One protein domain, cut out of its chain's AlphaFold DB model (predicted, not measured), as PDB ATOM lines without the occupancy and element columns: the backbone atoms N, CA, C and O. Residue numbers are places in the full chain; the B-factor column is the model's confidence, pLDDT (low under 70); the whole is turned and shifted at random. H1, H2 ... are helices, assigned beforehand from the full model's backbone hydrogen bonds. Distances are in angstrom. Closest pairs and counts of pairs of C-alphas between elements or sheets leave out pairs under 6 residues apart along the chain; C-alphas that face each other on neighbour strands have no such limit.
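This is residues 342 to 434 of the 434 residues of an uncharacterized protein of Sphingomonas populi (UniProt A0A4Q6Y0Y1). Helices cluster loosely round the first part of long H5, and H6 extends beyond its end as an arm. The printed part has 93 residues with six named helices. It is all helix and loose: radius of gyration of the C-alphas 17.1 A, spans 62 by 24 by 21 A.

H5, residues 401 to 418, touches H4, residues 386 to 394, at a steep tilt of 45 degrees; closest C-alphas Ala 389 and Ala 407, 4.2 A. H5 touches H3, residues 366 to 378, with residues 401 to 406 alone; closest C-alphas Asp 369 and Ser 402, 5.8 A. H1, residues 345 to 357, H2, residues 360 to 363, and H6, residues 422 to 428, touch no helix. Every O i to N i+4 pair is within hydrogen-bond range in H4 and H6.

H5 is 26.5 A long, from C-alpha 401 (303.188, 202.659, 223.326) to C-alpha 418 (308.851, 213.937, 199.972).

There is no cut; pLDDT is under 70 in residues 363 to 382, 416 to 420 and 434.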
ATOM      1  N   TYR A 342     307.980 216.335 221.778       86.31
ATOM      2  CA  TYR A 342     306.933 216.747 220.837       86.31
ATOM      3  C   TYR A 342     307.030 218.215 220.416       86.31
ATOM      4  O   TYR A 342     306.545 218.578 219.346       86.31
ATOM      5  N   ARG A 343     307.653 219.063 221.242       85.50
ATOM      6  CA  ARG A 343     307.830 220.498 220.975       85.50
ATOM      7  C   ARG A 343     309.206 220.834 220.399       85.50
ATOM      8  O   ARG A 343     309.363 221.904 219.821       85.50
ATOM      9  N   ASP A 344     310.184 219.948 220.566       88.88
ATOM     10  CA  ASP A 344     311.573 220.122 220.145       88.88
ATOM     11  C   ASP A 344     312.120 218.801 219.585       88.88
ATOM     12  O   ASP A 344     312.470 217.893 220.339       88.88
ATOM     13  N   ILE A 345     312.231 218.709 218.254       88.50
ATOM     14  CA  ILE A 345     312.735 217.514 217.550       88.50
ATOM     15  C   ILE A 345     314.096 217.045 218.075       88.50
ATOM     16  O   ILE A 345     314.375 215.846 218.090       88.50
ATOM     17  N   ASN A 346     314.938 217.971 218.539       90.94
ATOM     18  CA  ASN A 346     316.283 217.648 219.000       90.94
ATOM     19  C   ASN A 346     316.282 216.994 220.391       90.94
ATOM     20  O   ASN A 346     317.281 216.389 220.781       90.94
ATOM     21  N   ALA A 347     315.178 217.080 221.140       92.50
ATOM     22  CA  ALA A 347     315.072 216.484 222.468       92.50
ATOM     23  C   ALA A 347     314.801 214.967 222.430       92.50
ATOM     24  O   ALA A 347     315.120 214.279 223.405       92.50
ATOM     25  N   TRP A 348     314.333 214.419 221.297       93.25
ATOM     26  CA  TRP A 348     314.037 212.986 221.160       93.25
ATOM     27  C   TRP A 348     315.232 212.093 221.485       93.25
ATOM     28  O   TRP A 348     315.076 211.100 222.189       93.25
ATOM     29  N   GLY A 349     316.437 212.446 221.027       94.56
ATOM     30  CA  GLY A 349     317.630 211.631 221.278       94.56
ATOM     31  C   GLY A 349     317.901 211.429 222.772       94.56
ATOM     32  O   GLY A 349     318.257 210.331 223.196       94.56
ATOM     33  N   ARG A 350     317.665 212.469 223.584       93.31
ATOM     34  CA  ARG A 350     317.793 212.387 225.042       93.31
ATOM     35  C   ARG A 350     316.664 211.567 225.661       93.31
ATOM     36  O   ARG A 350     316.952 210.717 226.494       93.31
ATOM     37  N   ALA A 351     315.415 211.816 225.264       93.38
ATOM     38  CA  ALA A 351     314.259 211.094 225.796       93.38
ATOM     39  C   ALA A 351     314.394 209.578 225.581       93.38
ATOM     40  O   ALA A 351     314.248 208.805 226.522       93.38
ATOM     41  N   ILE A 352     314.759 209.166 224.365       94.44
ATOM     42  CA  ILE A 352     314.952 207.756 224.012       94.44
ATOM     43  C   ILE A 352     316.101 207.135 224.798       94.44
ATOM     44  O   ILE A 352     315.912 206.076 225.390       94.44
ATOM     45  N   LYS A 353     317.250 207.816 224.878       94.38
ATOM     46  CA  LYS A 353     318.383 207.330 225.671       94.38
ATOM     47  C   LYS A 353     317.997 207.128 227.140       94.38
ATOM     48  O   LYS A 353     318.319 206.097 227.713       94.38
ATOM     49  N   TYR A 354     317.286 208.085 227.736       93.75
ATOM     50  CA  TYR A 354     316.854 207.983 229.131       93.75
ATOM     51  C   TYR A 354     315.936 206.775 229.368       93.75
ATOM     52  O   TYR A 354     316.143 206.022 230.317       93.75
ATOM     53  N   ILE A 355     314.953 206.562 228.485       91.69
ATOM     54  CA  ILE A 355     314.031 205.418 228.557       91.69
ATOM     55  C   ILE A 355     314.802 204.097 228.458       91.69
ATOM     56  O   ILE A 355     314.562 203.185 229.246       91.69
ATOM     57  N   GLU A 356     315.758 203.994 227.535       92.06
ATOM     58  CA  GLU A 356     316.595 202.799 227.384       92.06
ATOM     59  C   GLU A 356     317.462 202.543 228.622       92.06
ATOM     60  O   GLU A 356     317.474 201.423 229.132       92.06
ATOM     61  N   ASP A 357     318.130 203.580 229.138       92.38
ATOM     62  CA  ASP A 357     319.015 203.491 230.305       92.38
ATOM     63  C   ASP A 357     318.253 203.080 231.581       92.38
ATOM     64  O   ASP A 357     318.830 202.470 232.483       92.38
ATOM     65  N   LYS A 358     316.953 203.398 231.676       90.75
ATOM     66  CA  LYS A 358     316.122 203.142 232.864       90.75
ATOM     67  C   LYS A 358     315.199 201.923 232.761       90.75
ATOM     68  O   LYS A 358     314.449 201.671 233.701       90.75
ATOM     69  N   GLY A 359     315.285 201.132 231.687       83.25
ATOM     70  CA  GLY A 359     314.612 199.827 231.596       83.25
ATOM     71  C   GLY A 359     313.517 199.695 230.531       83.25
ATOM     72  O   GLY A 359     312.795 198.703 230.534       83.25
ATOM     73  N   GLY A 360     313.396 200.641 229.596       83.31
ATOM     74  CA  GLY A 360     312.562 200.496 228.398       83.31
ATOM     75  C   GLY A 360     311.055 200.626 228.642       83.31
ATOM     76  O   GLY A 360     310.611 201.530 229.348       83.31
ATOM     77  N   ALA A 361     310.255 199.748 228.027       74.75
ATOM     78  CA  ALA A 361     308.795 199.863 227.927       74.75
ATOM     79  C   ALA A 361     308.085 199.921 229.281       74.75
ATOM     80  O   ALA A 361     307.054 200.580 229.404       74.75
ATOM     81  N   ASP A 362     308.661 199.293 230.305       76.94
ATOM     82  CA  ASP A 362     308.075 199.297 231.639       76.94
ATOM     83  C   ASP A 362     308.159 200.668 232.314       76.94
ATOM     84  O   ASP A 362     307.425 200.896 233.259       76.94
ATOM     85  N   THR A 363     309.001 201.597 231.851       69.69
ATOM     86  CA  THR A 363     309.286 202.862 232.556       69.69
ATOM     87  C   THR A 363     308.174 203.908 232.519       69.69
ATOM     88  O   THR A 363     308.284 204.890 233.248       69.69
ATOM     89  N   ILE A 364     307.116 203.734 231.717       66.56
ATOM     90  CA  ILE A 364     306.072 204.756 231.532       66.56
ATOM     91  C   ILE A 364     304.714 204.335 232.081       66.56
ATOM     92  O   ILE A 364     304.222 203.228 231.867       66.56
ATOM     93  N   SER A 365     304.090 205.276 232.785       63.84
ATOM     94  CA  SER A 365     302.716 205.209 233.260       63.84
ATOM     95  C   SER A 365     301.734 205.518 232.128       63.84
ATOM     96  O   SER A 365     301.776 206.596 231.540       63.84
ATOM     97  N   SER A 366     300.750 204.635 231.927       57.41
ATOM     98  CA  SER A 366     299.648 204.783 230.956       57.41
ATOM     99  C   SER A 366     298.838 206.082 231.080       57.41
ATOM    100  O   SER A 366     298.056 206.435 230.204       57.41
ATOM    101  N   HIS A 367     298.995 206.809 232.186       56.31
ATOM    102  CA  HIS A 367     298.194 207.986 232.495       56.31
ATOM    103  C   HIS A 367     298.443 209.178 231.558       56.31
ATOM    104  O   HIS A 367     297.523 209.955 231.319       56.31
ATOM    105  N   TYR A 368     299.656 209.314 231.012       60.44
ATOM    106  CA  TYR A 368     299.960 210.366 230.039       60.44
ATOM    107  C   TYR A 368     299.703 209.944 228.597       60.44
ATOM    108  O   TYR A 368     299.711 210.811 227.727       60.44
ATOM    109  N   ASP A 369     299.408 208.668 228.330       58.59
ATOM    110  CA  ASP A 369     299.126 208.214 226.967       58.59
ATOM    111  C   ASP A 369     297.915 208.956 226.387       58.59
ATOM    112  O   ASP A 369     297.978 209.406 225.253       58.59
ATOM    113  N   ALA A 370     296.863 209.217 227.173       58.81
ATOM    114  CA  ALA A 370     295.701 209.976 226.699       58.81
ATOM    115  C   ALA A 370     296.043 211.437 226.333       58.81
ATOM    116  O   ALA A 370     295.633 211.932 225.277       58.81
ATOM    117  N   ASP A 371     296.831 212.117 227.171       63.59
ATOM    118  CA  ASP A 371     297.282 213.487 226.906       63.59
ATOM    119  C   ASP A 371     298.235 213.526 225.704       63.59
ATOM    120  O   ASP A 371     298.098 214.393 224.838       63.59
ATOM    121  N   ILE A 372     299.155 212.563 225.594       63.25
ATOM    122  CA  ILE A 372     300.103 212.437 224.482       63.25
ATOM    123  C   ILE A 372     299.372 212.120 223.175       63.25
ATOM    124  O   ILE A 372     299.624 212.790 222.172       63.25
ATOM    125  N   SER A 373     298.428 211.178 223.174       63.25
ATOM    126  CA  SER A 373     297.583 210.892 222.015       63.25
ATOM    127  C   SER A 373     296.820 212.150 221.605       63.25
ATOM    128  O   SER A 373     296.838 212.519 220.433       63.25
ATOM    129  N   SER A 374     296.239 212.901 222.549       63.53
ATOM    130  CA  SER A 374     295.585 214.173 222.215       63.53
ATOM    131  C   SER A 374     296.557 215.172 221.562       63.53
ATOM    132  O   SER A 374     296.206 215.817 220.571       63.53
ATOM    133  N   MET A 375     297.808 215.256 222.031       64.94
ATOM    134  CA  MET A 375     298.836 216.092 221.403       64.94
ATOM    135  C   MET A 375     299.213 215.589 220.006       64.94
ATOM    136  O   MET A 375     299.379 216.409 219.109       64.94
ATOM    137  N   LEU A 376     299.296 214.275 219.793       61.50
ATOM    138  CA  LEU A 376     299.553 213.660 218.486       61.50
ATOM    139  C   LEU A 376     298.437 213.948 217.470       61.50
ATOM    140  O   LEU A 376     298.728 214.161 216.286       61.50
ATOM    141  N   TYR A 377     297.182 213.955 217.930       64.19
ATOM    142  CA  TYR A 377     296.000 214.171 217.092       64.19
ATOM    143  C   TYR A 377     295.716 215.653 216.815       64.19
ATOM    144  O   TYR A 377     295.347 215.995 215.693       64.19
ATOM    145  N   TYR A 378     295.900 216.538 217.802       59.28
ATOM    146  CA  TYR A 378     295.513 217.953 217.700       59.28
ATOM    147  C   TYR A 378     296.697 218.926 217.567       59.28
ATOM    148  O   TYR A 378     296.528 220.038 217.062       59.28
ATOM    149  N   GLY A 379     297.897 218.540 218.005       55.38
ATOM    150  CA  GLY A 379     299.109 219.358 217.970       55.38
ATOM    151  C   GLY A 379     299.975 219.023 216.755       55.38
ATOM    152  O   GLY A 379     300.556 217.948 216.660       55.38
ATOM    153  N   GLY A 380     300.056 219.943 215.795       57.25
ATOM    154  CA  GLY A 380     300.766 219.748 214.529       57.25
ATOM    155  C   GLY A 380     302.219 219.243 214.625       57.25
ATOM    156  O   GLY A 380     302.910 219.432 215.617       57.25
ATOM    157  N   ARG A 381     302.664 218.623 213.517       60.25
ATOM    158  CA  ARG A 381     304.042 218.219 213.155       60.25
ATOM    159  C   ARG A 381     304.960 217.887 214.343       60.25
ATOM    160  O   ARG A 381     305.958 218.566 214.565       60.25
ATOM    161  N   SER A 382     304.686 216.777 215.023       60.09
ATOM    162  CA  SER A 382     305.711 216.075 215.800       60.09
ATOM    163  C   SER A 382     306.854 215.690 214.856       60.09
ATOM    164  O   SER A 382     306.738 214.757 214.060       60.09
ATOM    165  N   GLY A 383     307.933 216.465 214.868       73.12
ATOM    166  CA  GLY A 383     309.153 216.102 214.175       73.12
ATOM    167  C   GLY A 383     309.902 215.111 215.049       73.12
ATOM    168  O   GLY A 383     310.551 215.527 215.997       73.12
ATOM    169  N   MET A 384     309.788 213.817 214.777       91.50
ATOM    170  CA  MET A 384     310.802 212.840 215.174       91.50
ATOM    171  C   MET A 384     311.646 212.564 213.929       91.50
ATOM    172  O   MET A 384     311.097 212.447 212.830       91.50
ATOM    173  N   SER A 385     312.972 212.496 214.063       92.69
ATOM    174  CA  SER A 385     313.815 212.159 212.911       92.69
ATOM    175  C   SER A 385     313.506 210.738 212.425       92.69
ATOM    176  O   SER A 385     313.183 209.858 213.223       92.69
ATOM    177  N   GLN A 386     313.620 210.496 211.112       92.25
ATOM    178  CA  GLN A 386     313.405 209.155 210.549       92.25
ATOM    179  C   GLN A 386     314.351 208.120 211.164       92.25
ATOM    180  O   GLN A 386     313.961 206.976 211.357       92.25
ATOM    181  N   GLU A 387     315.579 208.521 211.500       94.94
ATOM    182  CA  GLU A 387     316.558 207.664 212.170       94.94
ATOM    183  C   GLU A 387     316.049 207.179 213.533       94.94
ATOM    184  O   GLU A 387     315.996 205.974 213.778       94.94
ATOM    185  N   ILE A 388     315.610 208.105 214.397       95.75
ATOM    186  CA  ILE A 388     315.071 207.764 215.719       95.75
ATOM    187  C   ILE A 388     313.788 206.943 215.569       95.75
ATOM    188  O   ILE A 388     313.620 205.938 216.259       95.75
ATOM    189  N   ALA A 389     312.913 207.318 214.637       95.06
ATOM    190  CA  ALA A 389     311.661 206.612 214.411       95.06
ATOM    191  C   ALA A 389     311.885 205.166 213.934       95.06
ATOM    192  O   ALA A 389     311.301 204.241 214.489       95.06
ATOM    193  N   ASN A 390     312.780 204.945 212.966       95.38
ATOM    194  CA  ASN A 390     313.143 203.602 212.504       95.38
ATOM    195  C   ASN A 390     313.754 202.763 213.631       95.38
ATOM    196  O   ASN A 390     313.423 201.588 213.767       95.38
ATOM    197  N   ARG A 391     314.609 203.368 214.463       95.81
ATOM    198  CA  ARG A 391     315.193 202.704 215.632       95.81
ATOM    199  C   ARG A 391     314.126 202.258 216.635       95.81
ATOM    200  O   ARG A 391     314.178 201.118 217.081       95.81
ATOM    201  N   ILE A 392     313.164 203.125 216.962       95.00
ATOM    202  CA  ILE A 392     312.049 202.785 217.861       95.00
ATOM    203  C   ILE A 392     311.205 201.663 217.258       95.00
ATOM    204  O   ILE A 392     310.910 200.688 217.940       95.00
ATOM    205  N   MET A 393     310.859 201.758 215.971       95.81
ATOM    206  CA  MET A 393     310.045 200.739 215.302       95.81
ATOM    207  C   MET A 393     310.740 199.376 215.212       95.81
ATOM    208  O   MET A 393     310.064 198.352 215.262       95.81
ATOM    209  N   ALA A 394     312.071 199.344 215.114       95.62
ATOM    210  CA  ALA A 394     312.849 198.105 215.111       95.62
ATOM    211  C   ALA A 394     312.890 197.396 216.481       95.62
ATOM    212  O   ALA A 394     313.262 196.226 216.543       95.62
ATOM    213  N   ALA A 395     312.527 198.088 217.563       95.19
ATOM    214  CA  ALA A 395     312.516 197.564 218.928       95.19
ATOM    215  C   ALA A 395     311.273 198.048 219.693       95.19
ATOM    216  O   ALA A 395     311.371 198.510 220.830       95.19
ATOM    217  N   SER A 396     310.105 197.999 219.047       93.94
ATOM    218  CA  SER A 396     308.868 198.603 219.559       93.94
ATOM    219  C   SER A 396     308.402 198.014 220.892       93.94
ATOM    220  O   SER A 396     307.780 198.714 221.679       93.94
ATOM    221  N   ASP A 397     308.757 196.765 221.185       90.81
ATOM    222  CA  ASP A 397     308.513 196.080 222.456       90.81
ATOM    223  C   ASP A 397     309.300 196.672 223.636       90.81
ATOM    224  O   ASP A 397     308.949 196.446 224.792       90.81
ATOM    225  N   LYS A 398     310.356 197.445 223.357       91.00
ATOM    226  CA  LYS A 398     311.194 198.110 224.364       91.00
ATOM    227  C   LYS A 398     310.792 199.548 224.631       91.00
ATOM    228  O   LYS A 398     311.412 200.182 225.484       91.00
ATOM    229  N   PHE A 399     309.799 200.068 223.918       90.19
ATOM    230  CA  PHE A 399     309.360 201.442 224.072       90.19
ATOM    231  C   PHE A 399     307.908 201.523 224.544       90.19
ATOM    232  O   PHE A 399     307.080 200.685 224.190       90.19
ATOM    233  N   PRO A 400     307.581 202.561 225.325       87.44
ATOM    234  CA  PRO A 400     306.209 202.912 225.657       87.44
ATOM    235  C   PRO A 400     305.357 203.074 224.399       87.44
ATOM    236  O   PRO A 400     305.822 203.610 223.388       87.44
ATOM    237  N   PHE A 401     304.094 202.653 224.473       85.94
ATOM    238  CA  PHE A 401     303.188 202.659 223.326       85.94
ATOM    239  C   PHE A 401     303.075 204.044 222.674       85.94
ATOM    240  O   PHE A 401     303.220 204.154 221.461       85.94
ATOM    241  N   SER A 402     302.944 205.111 223.464       83.00
ATOM    242  CA  SER A 402     302.908 206.493 222.967       83.00
ATOM    243  C   SER A 402     304.159 206.905 222.172       83.00
ATOM    244  O   SER A 402     304.059 207.629 221.179       83.00
ATOM    245  N   VAL A 403     305.345 206.408 222.542       89.50
ATOM    246  CA  VAL A 403     306.600 206.635 221.801       89.50
ATOM    247  C   VAL A 403     306.609 205.857 220.484       89.50
ATOM    248  O   VAL A 403     307.027 206.392 219.453       89.50
ATOM    249  N   VAL A 404     306.106 204.620 220.496       91.50
ATOM    250  CA  VAL A 404     305.939 203.796 219.287       91.50
ATOM    251  C   VAL A 404     304.933 204.439 218.328       91.50
ATOM    252  O   VAL A 404     305.207 204.540 217.131       91.50
ATOM    253  N   GLU A 405     303.808 204.951 218.832       87.44
ATOM    254  CA  GLU A 405     302.832 205.703 218.038       87.44
ATOM    255  C   GLU A 405     303.461 206.952 217.412       87.44
ATOM    256  O   GLU A 405     303.269 207.214 216.222       87.44
ATOM    257  N   ALA A 406     304.267 207.696 218.174       88.25
ATOM    258  CA  ALA A 406     304.981 208.868 217.677       88.25
ATOM    259  C   ALA A 406     305.957 208.524 216.542       88.25
ATOM    260  O   ALA A 406     306.026 209.243 215.538       88.25
ATOM    261  N   ALA A 407     306.702 207.427 216.695       92.62
ATOM    262  CA  ALA A 407     307.631 206.928 215.689       92.62
ATOM    263  C   ALA A 407     306.896 206.495 214.418       92.62
ATOM    264  O   ALA A 407     307.225 206.960 213.324       92.62
ATOM    265  N   SER A 408     305.841 205.693 214.568       91.31
ATOM    266  CA  SER A 408     304.979 205.257 213.470       91.31
ATOM    267  C   SER A 408     304.378 206.448 212.714       91.31
ATOM    268  O   SER A 408     304.521 206.558 211.493       91.31
ATOM    269  N   ALA A 409     303.801 207.417 213.434       87.88
ATOM    270  CA  ALA A 409     303.238 208.629 212.847       87.88
ATOM    271  C   ALA A 409     304.290 209.461 212.093       87.88
ATOM    272  O   ALA A 409     303.994 210.042 211.046       87.88
ATOM    273  N   SER A 410     305.526 209.511 212.595       89.38
ATOM    274  CA  SER A 410     306.625 210.246 211.959       89.38
ATOM    275  C   SER A 410     307.092 209.576 210.663       89.38
ATOM    276  O   SER A 410     307.289 210.264 209.659       89.38
ATOM    277  N   LEU A 411     307.179 208.242 210.636       90.75
ATOM    278  CA  LEU A 411     307.488 207.483 209.418       90.75
ATOM    279  C   LEU A 411     306.361 207.557 208.387       90.75
ATOM    280  O   LEU A 411     306.636 207.720 207.203       90.75
ATOM    281  N   TYR A 412     305.099 207.514 208.818       87.38
ATOM    282  CA  TYR A 412     303.957 207.659 207.914       87.38
ATOM    283  C   TYR A 412     303.929 209.038 207.231       87.38
ATOM    284  O   TYR A 412     303.584 209.162 206.055       87.38
ATOM    285  N   ARG A 413     304.333 210.092 207.950       83.00
ATOM    286  CA  ARG A 413     304.392 211.464 207.420       83.00
ATOM    287  C   ARG A 413     305.600 211.714 206.513       83.00
ATOM    288  O   ARG A 413     305.529 212.604 205.669       83.00
ATOM    289  N   ALA A 414     306.686 210.953 206.644       82.38
ATOM    290  CA  ALA A 414     307.914 211.170 205.876       82.38
ATOM    291  C   ALA A 414     307.712 211.132 204.340       82.38
ATOM    292  O   ALA A 414     308.108 212.099 203.683       82.38
ATOM    293  N   PRO A 415     307.034 210.124 203.750       74.12
ATOM    294  CA  PRO A 415     306.732 210.108 202.316       74.12
ATOM    295  C   PRO A 415     305.794 211.235 201.870       74.12
ATOM    296  O   PRO A 415     305.848 211.668 200.724       74.12
ATOM    297  N   ALA A 416     304.916 211.720 202.754       65.25
ATOM    298  CA  ALA A 416     304.015 212.830 202.441       65.25
ATOM    299  C   ALA A 416     304.758 214.172 202.328       65.25
ATOM    300  O   ALA A 416     304.290 215.064 201.631       65.25
ATOM    301  N   ILE A 417     305.918 214.306 202.984       61.78
ATOM    302  CA  ILE A 417     306.803 215.476 202.868       61.78
ATOM    303  C   ILE A 417     307.686 215.374 201.613       61.78
ATOM    304  O   ILE A 417     308.038 216.399 201.039       61.78
ATOM    305  N   SER A 418     308.033 214.157 201.174       61.16
ATOM    306  CA  SER A 418     308.851 213.937 199.972       61.16
ATOM    307  C   SER A 418     308.052 213.888 198.667       61.16
ATOM    308  O   SER A 418     308.649 213.921 197.596       61.16
ATOM    309  N   LYS A 419     306.721 213.763 198.724       62.41
ATOM    310  CA  LYS A 419     305.872 213.902 197.538       62.41
ATOM    311  C   LYS A 419     305.824 215.376 197.145       62.41
ATOM    312  O   LYS A 419     305.451 216.211 197.970       62.41
ATOM    313  N   SER A 420     306.185 215.674 195.893       66.38
ATOM    314  CA  SER A 420     305.943 216.975 195.264       66.38
ATOM    315  C   SER A 420     304.528 217.433 195.608       66.38
ATOM    316  O   SER A 420     303.588 216.630 195.579       66.38
ATOM    317  N   SER A 421     304.370 218.696 196.013       79.94
ATOM    318  CA  SER A 421     303.046 219.194 196.385       79.94
ATOM    319  C   SER A 421     302.081 219.020 195.205       79.94
ATOM    320  O   SER A 421     302.516 219.089 194.060       79.94
ATOM    321  N   ILE A 422     300.777 218.821 195.451       75.12
ATOM    322  CA  ILE A 422     299.782 218.765 194.357       75.12
ATOM    323  C   ILE A 422     299.890 220.003 193.463       75.12
ATOM    324  O   ILE A 422     299.711 219.886 192.262       75.12
ATOM    325  N   ALA A 423     300.230 221.165 194.029       76.56
ATOM    326  CA  ALA A 423     300.487 222.373 193.255       76.56
ATOM    327  C   ALA A 423     301.708 222.217 192.334       76.56
ATOM    328  O   ALA A 423     301.613 222.544 191.163       76.56
ATOM    329  N   THR A 424     302.813 221.656 192.832       83.75
ATOM    330  CA  THR A 424     304.018 221.366 192.037       83.75
ATOM    331  C   THR A 424     303.724 220.363 190.924       83.75
ATOM    332  O   THR A 424     304.090 220.611 189.786       83.75
ATOM    333  N   VAL A 425     303.006 219.275 191.225       83.69
ATOM    334  CA  VAL A 425     302.593 218.289 190.211       83.69
ATOM    335  C   VAL A 425     301.651 218.927 189.190       83.69
ATOM    336  O   VAL A 425     301.831 218.740 187.997       83.69
ATOM    337  N   ALA A 426     300.678 219.728 189.628       84.62
ATOM    338  CA  ALA A 426     299.737 220.408 188.740       84.62
ATOM    339  C   ALA A 426     300.409 221.464 187.846       84.62
ATOM    340  O   ALA A 426     299.945 221.701 186.732       84.62
ATOM    341  N   GLU A 427     301.477 222.101 188.325       87.50
ATOM    342  CA  GLU A 427     302.286 223.058 187.569       87.50
ATOM    343  C   GLU A 427     303.196 222.331 186.564       87.50
ATOM    344  O   GLU A 427     303.189 222.671 185.382       87.50
ATOM    345  N   GLU A 428     303.883 221.264 186.990       89.88
ATOM    346  CA  GLU A 428     304.697 220.393 186.126       89.88
ATOM    347  C   GLU A 428     303.862 219.721 185.025       89.88
ATOM    348  O   GLU A 428     304.286 219.646 183.872       89.88
ATOM    349  N   GLU A 429     302.653 219.274 185.356       92.75
ATOM    350  CA  GLU A 429     301.738 218.598 184.435       92.75
ATOM    351  C   GLU A 429     300.731 219.551 183.766       92.75
ATOM    352  O   GLU A 429     299.849 219.107 183.033       92.75
ATOM    353  N   SER A 430     300.855 220.866 183.984       91.25
ATOM    354  CA  SER A 430     300.015 221.900 183.357       91.25
ATOM    355  C   SER A 430     298.497 221.683 183.511       91.25
ATOM    356  O   SER A 430     297.727 221.995 182.602       91.25
ATOM    357  N   TRP A 431     298.032 221.196 184.666       92.06
ATOM    358  CA  TRP A 431     296.615 220.867 184.913       92.06
ATOM    359  C   TRP A 431     295.646 222.050 184.732       92.06
ATOM    360  O   TRP A 431     294.448 221.835 184.557       92.06
ATOM    361  N   PHE A 432     296.141 223.292 184.788       90.19
ATOM    362  CA  PHE A 432     295.329 224.514 184.740       90.19
ATOM    363  C   PHE A 432     295.687 225.472 183.591       90.19
ATOM    364  O   PHE A 432     295.259 226.624 183.611       90.19
ATOM    365  N   ALA A 433     296.467 225.038 182.598       83.25
ATOM    366  CA  ALA A 433     296.772 225.870 181.435       83.25
ATOM    367  C   ALA A 433     295.583 225.884 180.448       83.25
ATOM    368  O   ALA A 433     295.451 224.983 179.619       83.25
ATOM    369  N   HIS A 434     294.723 226.906 180.540       61.25
ATOM    370  CA  HIS A 434     293.659 227.208 179.573       61.25
ATOM    371  C   HIS A 434     293.634 228.684 179.189       61.25
ATOM    372  O   HIS A 434     293.769 229.534 180.098       61.25
TER     373      HIS A 434